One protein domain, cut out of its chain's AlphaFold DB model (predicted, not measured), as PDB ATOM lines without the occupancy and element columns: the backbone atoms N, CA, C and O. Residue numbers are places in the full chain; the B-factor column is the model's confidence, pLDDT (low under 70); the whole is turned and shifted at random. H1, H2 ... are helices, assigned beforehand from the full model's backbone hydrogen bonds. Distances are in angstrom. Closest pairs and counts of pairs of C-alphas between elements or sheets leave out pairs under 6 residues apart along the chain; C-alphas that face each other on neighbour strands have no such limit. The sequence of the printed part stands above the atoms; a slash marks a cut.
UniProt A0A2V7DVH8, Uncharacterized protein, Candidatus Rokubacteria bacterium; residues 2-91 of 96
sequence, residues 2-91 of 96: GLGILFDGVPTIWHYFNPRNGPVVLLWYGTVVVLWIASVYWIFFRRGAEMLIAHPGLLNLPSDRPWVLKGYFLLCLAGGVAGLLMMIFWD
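Overview. This is residues 2 to 91 of the 96 residues of an uncharacterized protein of Candidatus Rokubacteria bacterium (UniProt A0A2V7DVH8). What would one see first? Two long helices, H3 and H5, lie side by side and run opposite ways; the short helices H1 and H2 sit with their links at one end of this pair, and the short helix H4 and a long loop, residues 55 to 65, sit at the other. What is it built of? The printed part has 90 residues with five named helices, in the order H1, H2, H3, H4, H5, and no named strand; its class is all helix. How compact is it? It is loose, with a radius of gyration of the C-alphas of 16.2 A, and elongated, spanning 44 by 27 by 22 A.

Along the chain. Where does the printed part begin? H1, residues 2 to 6, begins at C-alpha 2, (-4.586, 15.023, -25.084), and H2 is residues 13 to 17. Where are the long helices? H3, residues 23 to 45, measures 32.2 A from first to last C-alpha and begins at C-alpha 23, (2.750, 13.245, -12.313). After H4, residues 48 to 54, comes H5, residues 66 to 89, which measures 34.5 A and ends at C-alpha 89, (-11.406, 13.022, -1.975).

Arrangement. What is near H1 and H2? H1 is close to H3 but not clearly touching, the closest C-alphas being those of Gly 4 and Val 24, 6.5 A apart. H2 is likewise close to H3 but not clearly touching, at Tyr 16 and Val 25 with C-alphas 5.7 A apart, and H1 and H5 are apart. How do H3 and H5 stand? They only just touch, with 3 pairs of C-alphas within 8 A, the closest those of Ile 43 and Lys 70, 7.0 A apart; residues 36 to 44 of H3 and 70 to 77 of H5 alone take part. Their lines stand at a shallow tilt of 18 degrees, opposite ways. And H4? It touches residues 66 to 70 of H5 alone, the closest C-alphas being those of Ala 49 and Pro 66, 5.4 A apart, at a steep tilt of 52 degrees. What do the backbones show? Every O i to N i+4 pair is within hydrogen-bond range in H1, H3, H4 and H5; in H2 0 of 1 is, but 2 of 2 O i to N i+3 pairs are.

Size, cuts and confidence. How far does it reach? The two C-alphas farthest apart, those of Asp 8 and Arg 65, are 45.6 A apart. Is it unbroken, and which links are long? The printed part has no cut, and the link from H4 to H5, 11 residues, is long. Where is confidence low? Mean pLDDT of the printed part is 90.0, and residues 59 to 62 are under 70.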
ATOM      1  N   GLY A   2      -4.991  15.617 -23.794       88.69
ATOM      2  CA  GLY A   2      -4.586  15.023 -25.084       88.69
ATOM      3  C   GLY A   2      -3.103  14.640 -25.196       88.69
ATOM      4  O   GLY A   2      -2.796  13.506 -25.542       88.69
ATOM      5  N   LEU A   3      -2.187  15.538 -24.817       88.31
ATOM      6  CA  LEU A   3      -0.743  15.261 -24.872       88.31
ATOM      7  C   LEU A   3      -0.328  14.056 -24.016       88.31
ATOM      8  O   LEU A   3       0.475  13.248 -24.461       88.31
ATOM      9  N   GLY A   4      -0.897  13.900 -22.816       87.69
ATOM     10  CA  GLY A   4      -0.557  12.768 -21.952       87.69
ATOM     11  C   GLY A   4      -0.994  11.425 -22.536       87.69
ATOM     12  O   GLY A   4      -0.307  10.440 -22.323       87.69
ATOM     13  N   ILE A   5      -2.079  11.394 -23.312       91.12
ATOM     14  CA  ILE A   5      -2.532  10.178 -24.006       91.12
ATOM     15  C   ILE A   5      -1.657   9.906 -25.239       91.12
ATOM     16  O   ILE A   5      -1.253   8.775 -25.471       91.12
ATOM     17  N   LEU A   6      -1.319  10.944 -26.013       92.81
ATOM     18  CA  LEU A   6      -0.512  10.810 -27.235       92.81
ATOM     19  C   LEU A   6       0.908  10.289 -26.980       92.81
ATOM     20  O   LEU A   6       1.438   9.551 -27.804       92.81
ATOM     21  N   PHE A   7       1.520  10.678 -25.862       92.06
ATOM     22  CA  PHE A   7       2.862  10.234 -25.474       92.06
ATOM     23  C   PHE A   7       2.855   8.992 -24.571       92.06
ATOM     24  O   PHE A   7       3.865   8.718 -23.931       92.06
ATOM     25  N   ASP A   8       1.722   8.283 -24.483       86.88
ATOM     26  CA  ASP A   8       1.542   7.091 -23.638       86.88
ATOM     27  C   ASP A   8       1.853   7.332 -22.143       86.88
ATOM     28  O   ASP A   8       2.164   6.430 -21.371       86.88
ATOM     29  N   GLY A   9       1.769   8.593 -21.705       86.00
ATOM     30  CA  GLY A   9       1.969   8.987 -20.310       86.00
ATOM     31  C   GLY A   9       0.730   8.777 -19.438       86.00
ATOM     32  O   GLY A   9       0.840   8.766 -18.214       86.00
ATOM     33  N   VAL A  10      -0.452   8.651 -20.052       89.62
ATOM     34  CA  VAL A  10      -1.731   8.355 -19.397       89.62
ATOM     35  C   VAL A  10      -2.583   7.477 -20.331       89.62
ATOM     36  O   VAL A  10      -2.897   7.940 -21.426       89.62
ATOM     37  N   PRO A  11      -3.038   6.277 -19.914       88.44
ATOM     38  CA  PRO A  11      -3.675   5.315 -20.823       88.44
ATOM     39  C   PRO A  11      -4.989   5.793 -21.454       88.44
ATOM     40  O   PRO A  11      -5.235   5.601 -22.642       88.44
ATOM     41  N   THR A  12      -5.874   6.408 -20.663       89.94
ATOM     42  CA  THR A  12      -7.197   6.853 -21.132       89.94
ATOM     43  C   THR A  12      -7.641   8.135 -20.435       89.94
ATOM     44  O   THR A  12      -7.118   8.504 -19.384       89.94
ATOM     45  N   ILE A  13      -8.659   8.811 -20.981       89.56
ATOM     46  CA  ILE A  13      -9.195  10.048 -20.387       89.56
ATOM     47  C   ILE A  13      -9.710   9.850 -18.954       89.56
ATOM     48  O   ILE A  13      -9.609  10.751 -18.126       89.56
ATOM     49  N   TRP A  14     -10.196   8.652 -18.638       89.69
ATOM     50  CA  TRP A  14     -10.731   8.305 -17.324       89.69
ATOM     51  C   TRP A  14      -9.680   8.364 -16.217       89.69
ATOM     52  O   TRP A  14     -10.002   8.660 -15.071       89.69
ATOM     53  N   HIS A  15      -8.407   8.173 -16.562       89.50
ATOM     54  CA  HIS A  15      -7.314   8.281 -15.606       89.50
ATOM     55  C   HIS A  15      -7.127   9.712 -15.084       89.50
ATOM     56  O   HIS A  15      -6.576   9.887 -14.003       89.50
ATOM     57  N   TYR A  16      -7.633  10.731 -15.789       90.19
ATOM     58  CA  TYR A  16      -7.603  12.114 -15.312       90.19
ATOM     59  C   TYR A  16      -8.637  12.413 -14.225       90.19
ATOM     60  O   TYR A  16      -8.548  13.476 -13.626       90.19
ATOM     61  N   PHE A  17      -9.594  11.517 -13.953       89.94
ATOM     62  CA  PHE A  17     -10.573  11.691 -12.870       89.94
ATOM     63  C   PHE A  17     -10.020  11.321 -11.491       89.94
ATOM     64  O   PHE A  17     -10.683  11.566 -10.483       89.94
ATOM     65  N   ASN A  18      -8.815  10.748 -11.438       89.62
ATOM     66  CA  ASN A  18      -8.120  10.457 -10.197       89.62
ATOM     67  C   ASN A  18      -6.738  11.135 -10.211       89.62
ATOM     68  O   ASN A  18      -5.863  10.737 -10.987       89.62
ATOM     69  N   PRO A  19      -6.506  12.141  -9.350       86.94
ATOM     70  CA  PRO A  19      -5.261  12.904  -9.336       86.94
ATOM     71  C   PRO A  19      -4.036  12.080  -8.911       86.94
ATOM     72  O   PRO A  19      -2.911  12.541  -9.080       86.94
ATOM     73  N   ARG A  20      -4.224  10.867  -8.376       87.50
ATOM     74  CA  ARG A  20      -3.139   9.976  -7.941       87.50
ATOM     75  C   ARG A  20      -2.538   9.148  -9.078       87.50
ATOM     76  O   ARG A  20      -1.504   8.520  -8.874       87.50
ATOM     77  N   ASN A  21      -3.112   9.193 -10.283       88.81
ATOM     78  CA  ASN A  21      -2.670   8.428 -11.460       88.81
ATOM     79  C   ASN A  21      -1.380   8.961 -12.126       88.81
ATOM     80  O   ASN A  21      -1.193   8.835 -13.334       88.81
ATOM     81  N   GLY A  22      -0.474   9.552 -11.346       89.38
ATOM     82  CA  GLY A  22       0.863   9.939 -11.787       89.38
ATOM     83  C   GLY A  22       1.078  11.442 -12.024       89.38
ATOM     84  O   GLY A  22       0.147  12.252 -12.001       89.38
ATOM     85  N   PRO A  23       2.340  11.841 -12.263       90.88
ATOM     86  CA  PRO A  23       2.750  13.245 -12.313       90.88
ATOM     87  C   PRO A  23       2.150  14.010 -13.498       90.88
ATOM     88  O   PRO A  23       1.871  15.199 -13.382       90.88
ATOM     89  N   VAL A  24       1.902  13.339 -14.628       92.50
ATOM     90  CA  VAL A  24       1.280  13.953 -15.815       92.50
ATOM     91  C   VAL A  24      -0.156  14.395 -15.518       92.50
ATOM     92  O   VAL A  24      -0.580  15.470 -15.951       92.50
ATOM     93  N   VAL A  25      -0.896  13.600 -14.738       92.00
ATOM     94  CA  VAL A  25      -2.258  13.936 -14.310       92.00
ATOM     95  C   VAL A  25      -2.231  15.129 -13.356       92.00
ATOM     96  O   VAL A  25      -2.965  16.093 -13.572       92.00
ATOM     97  N   LEU A  26      -1.330  15.133 -12.368       92.44
ATOM     98  CA  LEU A  26      -1.150  16.265 -11.448       92.44
ATOM     99  C   LEU A  26      -0.782  17.565 -12.174       92.44
ATOM    100  O   LEU A  26      -1.363  18.612 -11.893       92.44
ATOM    101  N   LEU A  27       0.137  17.502 -13.142       93.44
ATOM    102  CA  LEU A  27       0.484  18.648 -13.985       93.44
ATOM    103  C   LEU A  27      -0.741  19.174 -14.732       93.44
ATOM    104  O   LEU A  27      -0.968  20.382 -14.768       93.44
ATOM    105  N   TRP A  28      -1.566  18.279 -15.281       93.38
ATOM    106  CA  TRP A  28      -2.804  18.677 -15.939       93.38
ATOM    107  C   TRP A  28      -3.771  19.389 -14.979       93.38
ATOM    108  O   TRP A  28      -4.267  20.462 -15.325       93.38
ATOM    109  N   TYR A  29      -3.977  18.883 -13.761       93.44
ATOM    110  CA  TYR A  29      -4.767  19.586 -12.741       93.44
ATOM    111  C   TYR A  29      -4.190  20.971 -12.421       93.44
ATOM    112  O   TYR A  29      -4.932  21.951 -12.343       93.44
ATOM    113  N   GLY A  30      -2.862  21.079 -12.328       94.56
ATOM    114  CA  GLY A  30      -2.167  22.356 -12.180       94.56
ATOM    115  C   GLY A  30      -2.509  23.342 -13.300       94.56
ATOM    116  O   GLY A  30      -2.833  24.497 -13.021       94.56
ATOM    117  N   THR A  31      -2.533  22.891 -14.560       95.00
ATOM    118  CA  THR A  31      -2.928  23.757 -15.687       95.00
ATOM    119  C   THR A  31      -4.366  24.257 -15.569       95.00
ATOM    120  O   THR A  31      -4.621  25.423 -15.861       95.00
ATOM    121  N   VAL A  32      -5.295  23.425 -15.087       94.56
ATOM    122  CA  VAL A  32      -6.695  23.824 -14.871       94.56
ATOM    123  C   VAL A  32      -6.783  24.930 -13.817       94.56
ATOM    124  O   VAL A  32      -7.423  25.952 -14.057       94.56
ATOM    125  N   VAL A  33      -6.088  24.773 -12.686       96.06
ATOM    126  CA  VAL A  33      -6.072  25.782 -11.612       96.06
ATOM    127  C   VAL A  33      -5.444  27.094 -12.088       96.06
ATOM    128  O   VAL A  33      -5.997  28.165 -11.839       96.06
ATOM    129  N   VAL A  34      -4.333  27.033 -12.828       97.50
ATOM    130  CA  VAL A  34      -3.700  28.225 -13.417       97.50
ATOM    131  C   VAL A  34      -4.656  28.941 -14.372       97.50
ATOM    132  O   VAL A  34      -4.778  30.165 -14.309       97.50
ATOM    133  N   LEU A  35      -5.381  28.199 -15.215       96.81
ATOM    134  CA  LEU A  35      -6.378  28.772 -16.119       96.81
ATOM    135  C   LEU A  35      -7.538  29.421 -15.363       96.81
ATOM    136  O   LEU A  35      -8.008  30.480 -15.779       96.81
ATOM    137  N   TRP A  36      -7.986  28.844 -14.247       97.38
ATOM    138  CA  TRP A  36      -9.009  29.464 -13.403       97.38
ATOM    139  C   TRP A  36      -8.524  30.775 -12.794       97.38
ATOM    140  O   TRP A  36      -9.232  31.773 -12.886       97.38
ATOM    141  N   ILE A  37      -7.306  30.808 -12.247       97.44
ATOM    142  CA  ILE A  37      -6.708  32.033 -11.696       97.44
ATOM    143  C   ILE A  37      -6.576  33.102 -12.787       97.44
ATOM    144  O   ILE A  37      -6.986  34.246 -12.584       97.44
ATOM    145  N   ALA A  38      -6.064  32.736 -13.965       97.56
ATOM    146  CA  ALA A  38      -5.934  33.651 -15.096       97.56
ATOM    147  C   ALA A  38      -7.301  34.177 -15.570       97.56
ATOM    148  O   ALA A  38      -7.442  35.369 -15.845       97.56
ATOM    149  N   SER A  39      -8.320  33.314 -15.602       95.56
ATOM    150  CA  SER A  39      -9.693  33.685 -15.965       95.56
ATOM    151  C   SER A  39     -10.315  34.632 -14.940       95.56
ATOM    152  O   SER A  39     -10.881  35.650 -15.329       95.56
ATOM    153  N   VAL A  40     -10.158  34.359 -13.639       96.94
ATOM    154  CA  VAL A  40     -10.589  35.262 -12.556       96.94
ATOM    155  C   VAL A  40      -9.908  36.620 -12.710       96.94
ATOM    156  O   VAL A  40     -10.578  37.653 -12.724       96.94
ATOM    157  N   TYR A  41      -8.586  36.633 -12.882       97.38
ATOM    158  CA  TYR A  41      -7.835  37.870 -13.060       97.38
ATOM    159  C   TYR A  41      -8.344  38.671 -14.266       97.38
ATOM    160  O   TYR A  41      -8.610  39.871 -14.167       97.38
ATOM    161  N   TRP A  42      -8.552  38.003 -15.399       97.19
ATOM    162  CA  TRP A  42      -8.990  38.658 -16.622       97.19
ATOM    163  C   TRP A  42     -10.426  39.202 -16.531       97.19
ATOM    164  O   TRP A  42     -10.669  40.375 -16.829       97.19
ATOM    165  N   ILE A  43     -11.367  38.382 -16.055       94.81
ATOM    166  CA  ILE A  43     -12.796  38.719 -15.965       94.81
ATOM    167  C   ILE A  43     -13.046  39.843 -14.955       94.81
ATOM    168  O   ILE A  43     -13.861  40.731 -15.216       94.81
ATOM    169  N   PHE A  44     -12.353  39.833 -13.812       94.50
ATOM    170  CA  PHE A  44     -12.602  40.796 -12.739       94.50
ATOM    171  C   PHE A  44     -11.751  42.062 -12.844       94.50
ATOM    172  O   PHE A  44     -12.276  43.142 -12.580       94.50
ATOM    173  N   PHE A  45     -10.482  41.950 -13.255       94.69
ATOM    174  CA  PHE A  45      -9.512  43.052 -13.163       94.69
ATOM    175  C   PHE A  45      -9.060  43.614 -14.518       94.69
ATOM    176  O   PHE A  45      -8.518  44.717 -14.564       94.69
ATOM    177  N   ARG A  46      -9.275  42.908 -15.638       94.50
ATOM    178  CA  ARG A  46      -8.805  43.327 -16.980       94.50
ATOM    179  C   ARG A  46      -9.935  43.590 -17.974       94.50
ATOM    180  O   ARG A  46      -9.732  43.471 -19.178       94.50
ATOM    181  N   ARG A  47     -11.113  43.977 -17.477       93.00
ATOM    182  CA  ARG A  47     -12.311  44.265 -18.285       93.00
ATOM    183  C   ARG A  47     -12.797  43.082 -19.148       93.00
ATOM    184  O   ARG A  47     -13.428  43.280 -20.186       93.00
ATOM    185  N   GLY A  48     -12.471  41.846 -18.757       91.75
ATOM    186  CA  GLY A  48     -12.842  40.655 -19.525       91.75
ATOM    187  C   GLY A  48     -14.353  40.446 -19.597       91.75
ATOM    188  O   GLY A  48     -14.868  40.011 -20.624       91.75
ATOM    189  N   ALA A  49     -15.083  40.828 -18.545       91.38
ATOM    190  CA  ALA A  49     -16.538  40.723 -18.536       91.38
ATOM    191  C   ALA A  49     -17.202  41.641 -19.574       91.38
ATOM    192  O   ALA A  49     -18.107  41.235 -20.296       91.38
ATOM    193  N   GLU A  50     -16.716  42.871 -19.672       91.81
ATOM    194  CA  GLU A  50     -17.166  43.873 -20.629       91.81
ATOM    195  C   GLU A  50     -16.839  43.437 -22.063       91.81
ATOM    196  O   GLU A  50     -17.648  43.630 -22.967       91.81
ATOM    197  N   MET A  51     -15.684  42.794 -22.270       90.75
ATOM    198  CA  MET A  51     -15.291  42.264 -23.577       90.75
ATOM    199  C   MET A  51     -16.200  41.120 -24.044       90.75
ATOM    200  O   MET A  51     -16.562  41.093 -25.219       90.75
ATOM    201  N   LEU A  52     -16.589  40.219 -23.134       88.81
ATOM    202  CA  LEU A  52     -17.501  39.105 -23.422       88.81
ATOM    203  C   LEU A  52     -18.929  39.571 -23.733       88.81
ATOM    204  O   LEU A  52     -19.597  38.958 -24.557       88.81
ATOM    205  N   ILE A  53     -19.381  40.663 -23.112       89.12
ATOM    206  CA  ILE A  53     -20.676  41.284 -23.437       89.12
ATOM    207  C   ILE A  53     -20.620  41.972 -24.804       89.12
ATOM    208  O   ILE A  53     -21.542  41.839 -25.599       89.12
ATOM    209  N   ALA A  54     -19.529  42.686 -25.099       89.31
ATOM    210  CA  ALA A  54     -19.366  43.395 -26.367       89.31
ATOM    211  C   ALA A  54     -19.182  42.456 -27.574       89.31
ATOM    212  O   ALA A  54     -19.497  42.841 -28.697       89.31
ATOM    213  N   HIS A  55     -18.679  41.239 -27.350       87.94
ATOM    214  CA  HIS A  55     -18.459  40.233 -28.390       87.94
ATOM    215  C   HIS A  55     -19.094  38.901 -27.969       87.94
ATOM    216  O   HIS A  55     -18.376  37.981 -27.558       87.94
ATOM    217  N   PRO A  56     -20.435  38.799 -28.049       78.69
ATOM    218  CA  PRO A  56     -21.139  37.577 -27.705       78.69
ATOM    219  C   PRO A  56     -20.644  36.418 -28.583       78.69
ATOM    220  O   PRO A  56     -20.614  36.518 -29.810       78.69
ATOM    221  N   GLY A  57     -20.202  35.336 -27.942       75.12
ATOM    222  CA  GLY A  57     -19.774  34.109 -28.614       75.12
ATOM    223  C   GLY A  57     -20.940  33.145 -28.855       75.12
ATOM    224  O   GLY A  57     -22.067  33.543 -29.119       75.12
ATOM    225  N   LEU A  58     -20.683  31.842 -28.728       70.69
ATOM    226  CA  LEU A  58     -21.712  30.799 -28.881       70.69
ATOM    227  C   LEU A  58     -22.763  30.792 -27.755       70.69
ATOM    228  O   LEU A  58     -23.886  30.341 -27.964       70.69
ATOM    229  N   LEU A  59     -22.402  31.266 -26.560       65.06
ATOM    230  CA  LEU A  59     -23.292  31.331 -25.401       65.06
ATOM    231  C   LEU A  59     -23.727  32.780 -25.180       65.06
ATOM    232  O   LEU A  59     -23.036  33.556 -24.522       65.06
ATOM    233  N   ASN A  60     -24.885  33.128 -25.734       69.94
ATOM    234  CA  ASN A  60     -25.494  34.440 -25.547       69.94
ATOM    235  C   ASN A  60     -26.287  34.458 -24.242       69.94
ATOM    236  O   ASN A  60     -27.437  34.024 -24.187       69.94
ATOM    237  N   LEU A  61     -25.664  34.964 -23.179       68.94
ATOM    238  CA  LEU A  61     -26.396  35.322 -21.971       68.94
ATOM    239  C   LEU A  61     -27.280  36.541 -22.285       68.94
ATOM    240  O   LEU A  61     -26.759  37.534 -22.791       68.94
ATOM    241  N   PRO A  62     -28.589  36.520 -21.972       68.56
ATOM    242  CA  PRO A  62     -29.521  37.602 -22.303       68.56
ATOM    243  C   PRO A  62     -29.372  38.826 -21.373       68.56
ATOM    244  O   PRO A  62     -30.361  39.434 -20.968       68.56
ATOM    245  N   SER A  63     -28.148  39.170 -20.962       75.81
ATOM    246  CA  SER A  63     -27.891  40.274 -20.038       75.81
ATOM    247  C   SER A  63     -26.653  41.078 -20.416       75.81
ATOM    248  O   SER A  63     -25.538  40.566 -20.383       75.81
ATOM    249  N   ASP A  64     -26.852  42.378 -20.621       82.31
ATOM    250  CA  ASP A  64     -25.782  43.338 -20.929       82.31
ATOM    251  C   ASP A  64     -25.038  43.836 -19.681       82.31
ATOM    252  O   ASP A  64     -24.249  44.780 -19.737       82.31
ATOM    253  N   ARG A  65     -25.317  43.258 -18.505       88.88
ATOM    254  CA  ARG A  65     -24.780  43.750 -17.233       88.88
ATOM    255  C   ARG A  65     -23.531  42.948 -16.816       88.88
ATOM    256  O   ARG A  65     -23.676  41.778 -16.449       88.88
ATOM    257  N   PRO A  66     -22.329  43.559 -16.718       88.94
ATOM    258  CA  PRO A  66     -21.072  42.856 -16.401       88.94
ATOM    259  C   PRO A  66     -21.085  42.041 -15.105       88.94
ATOM    260  O   PRO A  66     -20.449  40.994 -15.010       88.94
ATOM    261  N   TRP A  67     -21.831  42.489 -14.096       89.88
ATOM    262  CA  TRP A  67     -21.963  41.785 -12.818       89.88
ATOM    263  C   TRP A  67     -22.699  40.431 -12.910       89.88
ATOM    264  O   TRP A  67     -22.406  39.541 -12.118       89.88
ATOM    265  N   VAL A  68     -23.592  40.236 -13.893       91.25
ATOM    266  CA  VAL A  68     -24.348  38.990 -14.100       91.25
ATOM    267  C   VAL A  68     -23.399  37.956 -14.669       91.25
ATOM    268  O   VAL A  68     -23.352  36.834 -14.181       91.25
ATOM    269  N   LEU A  69     -22.573  38.364 -15.635       90.44
ATOM    270  CA  LEU A  69     -21.519  37.524 -16.182       90.44
ATOM    271  C   LEU A  69     -20.502  37.123 -15.103       90.44
ATOM    272  O   LEU A  69     -20.155  35.952 -14.995       90.44
ATOM    273  N   LYS A  70     -20.064  38.073 -14.267       93.00
ATOM    274  CA  LYS A  70     -19.165  37.788 -13.136       93.00
ATOM    275  C   LYS A  70     -19.794  36.792 -12.156       93.00
ATOM    276  O   LYS A  70     -19.129  35.843 -11.756       93.00
ATOM    277  N   GLY A  71     -21.071  36.969 -11.807       93.38
ATOM    278  CA  GLY A  71     -21.807  36.041 -10.944       93.38
ATOM    279  C   GLY A  71     -21.963  34.646 -11.553       93.38
ATOM    280  O   GLY A  71     -21.690  33.652 -10.886       93.38
ATOM    281  N   TYR A  72     -22.325  34.565 -12.836       91.44
ATOM    282  CA  TYR A  72     -22.421  33.303 -13.572       91.44
ATOM    283  C   TYR A  72     -21.072  32.581 -13.632       91.44
ATOM    284  O   TYR A  72     -20.986  31.392 -13.337       91.44
ATOM    285  N   PHE A  73     -19.997  33.313 -13.926       93.12
ATOM    286  CA  PHE A  73     -18.647  32.765 -13.903       93.12
ATOM    287  C   PHE A  73     -18.274  32.216 -12.520       93.12
ATOM    288  O   PHE A  73     -17.730  31.119 -12.438       93.12
ATOM    289  N   LEU A  74     -18.600  32.925 -11.430       96.19
ATOM    290  CA  LEU A  74     -18.357  32.429 -10.070       96.19
ATOM    291  C   LEU A  74     -19.157  31.162  -9.761       96.19
ATOM    292  O   LEU A  74     -18.626  30.271  -9.107       96.19
ATOM    293  N   LEU A  75     -20.393  31.050 -10.253       95.50
ATOM    294  CA  LEU A  75     -21.193  29.832 -10.114       95.50
ATOM    295  C   LEU A  75     -20.537  28.650 -10.844       95.50
ATOM    296  O   LEU A  75     -20.388  27.573 -10.266       95.50
ATOM    297  N   CYS A  76     -20.092  28.854 -12.088       94.50
ATOM    298  CA  CYS A  76     -19.363  27.839 -12.850       94.50
ATOM    299  C   CYS A  76     -18.045  27.451 -12.170       94.50
ATOM    300  O   CYS A  76     -17.727  26.267 -12.071       94.50
ATOM    301  N   LEU A  77     -17.294  28.437 -11.672       96.81
ATOM    302  CA  LEU A  77     -16.047  28.211 -10.951       96.81
ATOM    303  C   LEU A  77     -16.293  27.435  -9.654       96.81
ATOM    304  O   LEU A  77     -15.561  26.494  -9.374       96.81
ATOM    305  N   ALA A  78     -17.338  27.772  -8.896       97.19
ATOM    306  CA  ALA A  78     -17.721  27.045  -7.689       97.19
ATOM    307  C   ALA A  78     -18.067  25.581  -7.999       97.19
ATOM    308  O   ALA A  78     -17.590  24.684  -7.305       97.19
ATOM    309  N   GLY A  79     -18.822  25.327  -9.074       96.81
ATOM    310  CA  GLY A  79     -19.094  23.969  -9.555       96.81
ATOM    311  C   GLY A  79     -17.819  23.217  -9.954       96.81
ATOM    312  O   GLY A  79     -17.638  22.061  -9.577       96.81
ATOM    313  N   GLY A  80     -16.899  23.889 -10.652       95.12
ATOM    314  CA  GLY A  80     -15.592  23.338 -11.007       95.12
ATOM    315  C   GLY A  80     -14.753  22.976  -9.779       95.12
ATOM    316  O   GLY A  80     -14.243  21.860  -9.695       95.12
ATOM    317  N   VAL A  81     -14.648  23.883  -8.802       95.75
ATOM    318  CA  VAL A  81     -13.927  23.656  -7.539       95.75
ATOM    319  C   VAL A  81     -14.551  22.502  -6.759       95.75
ATOM    320  O   VAL A  81     -13.826  21.631  -6.289       95.75
ATOM    321  N   ALA A  82     -15.882  22.439  -6.665       95.56
ATOM    322  CA  ALA A  82     -16.570  21.325  -6.017       95.56
ATOM    323  C   ALA A  82     -16.252  19.986  -6.704       95.56
ATOM    324  O   ALA A  82     -15.912  19.019  -6.024       95.56
ATOM    325  N   GLY A  83     -16.281  19.940  -8.041       92.62
ATOM    326  CA  GLY A  83     -15.892  18.757  -8.814       92.62
ATOM    327  C   GLY A  83     -14.426  18.361  -8.612       92.62
ATOM    328  O   GLY A  83     -14.124  17.184  -8.437       92.62
ATOM    329  N   LEU A  84     -13.514  19.336  -8.562       92.25
ATOM    330  CA  LEU A  84     -12.098  19.104  -8.268       92.25
ATOM    331  C   LEU A  84     -11.906  18.479  -6.881       92.25
ATOM    332  O   LEU A  84     -11.212  17.473  -6.750       92.25
ATOM    333  N   LEU A  85     -12.541  19.048  -5.854       92.50
ATOM    334  CA  LEU A  85     -12.484  18.519  -4.491       92.50
ATOM    335  C   LEU A  85     -13.068  17.106  -4.429       92.50
ATOM    336  O   LEU A  85     -12.460  16.218  -3.838       92.50
ATOM    337  N   MET A  86     -14.199  16.873  -5.096       91.88
ATOM    338  CA  MET A  86     -14.809  15.550  -5.201       91.88
ATOM    339  C   MET A  86     -13.825  14.522  -5.780       91.88
ATOM    340  O   MET A  86     -13.658  13.455  -5.201       91.88
ATOM    341  N   MET A  87     -13.117  14.852  -6.865       90.25
ATOM    342  CA  MET A  87     -12.120  13.959  -7.474       90.25
ATOM    343  C   MET A  87     -10.905  13.710  -6.570       90.25
ATOM    344  O   MET A  87     -10.359  12.611  -6.558       90.25
ATOM    345  N   ILE A  88     -10.486  14.713  -5.792       88.75
ATOM    346  CA  ILE A  88      -9.376  14.581  -4.837       88.75
ATOM    347  C   ILE A  88      -9.749  13.657  -3.672       88.75
ATOM    348  O   ILE A  88      -8.918  12.860  -3.232       88.75
ATOM    349  N   PHE A  89     -10.980  13.755  -3.168       88.75
ATOM    350  CA  PHE A  89     -11.406  13.022  -1.975       88.75
ATOM    351  C   PHE A  89     -12.028  11.651  -2.262       88.75
ATOM    352  O   PHE A  89     -11.926  10.770  -1.413       88.75
ATOM    353  N   TRP A  90     -12.652  11.443  -3.424       81.38
ATOM    354  CA  TRP A  90     -13.467  10.249  -3.703       81.38
ATOM    355  C   TRP A  90     -12.735   9.139  -4.484       81.38
ATOM    356  O   TRP A  90     -13.369   8.182  -4.902       81.38
ATOM    357  N   ASP A  91     -11.415   9.241  -4.675       77.38
ATOM    358  CA  ASP A  91     -10.527   8.174  -5.192       77.38
ATOM    359  C   ASP A  91     -11.161   7.258  -6.259       77.38
ATOM    360  O   ASP A  91     -11.221   6.035  -6.119       77.38
TER     361      ASP A  91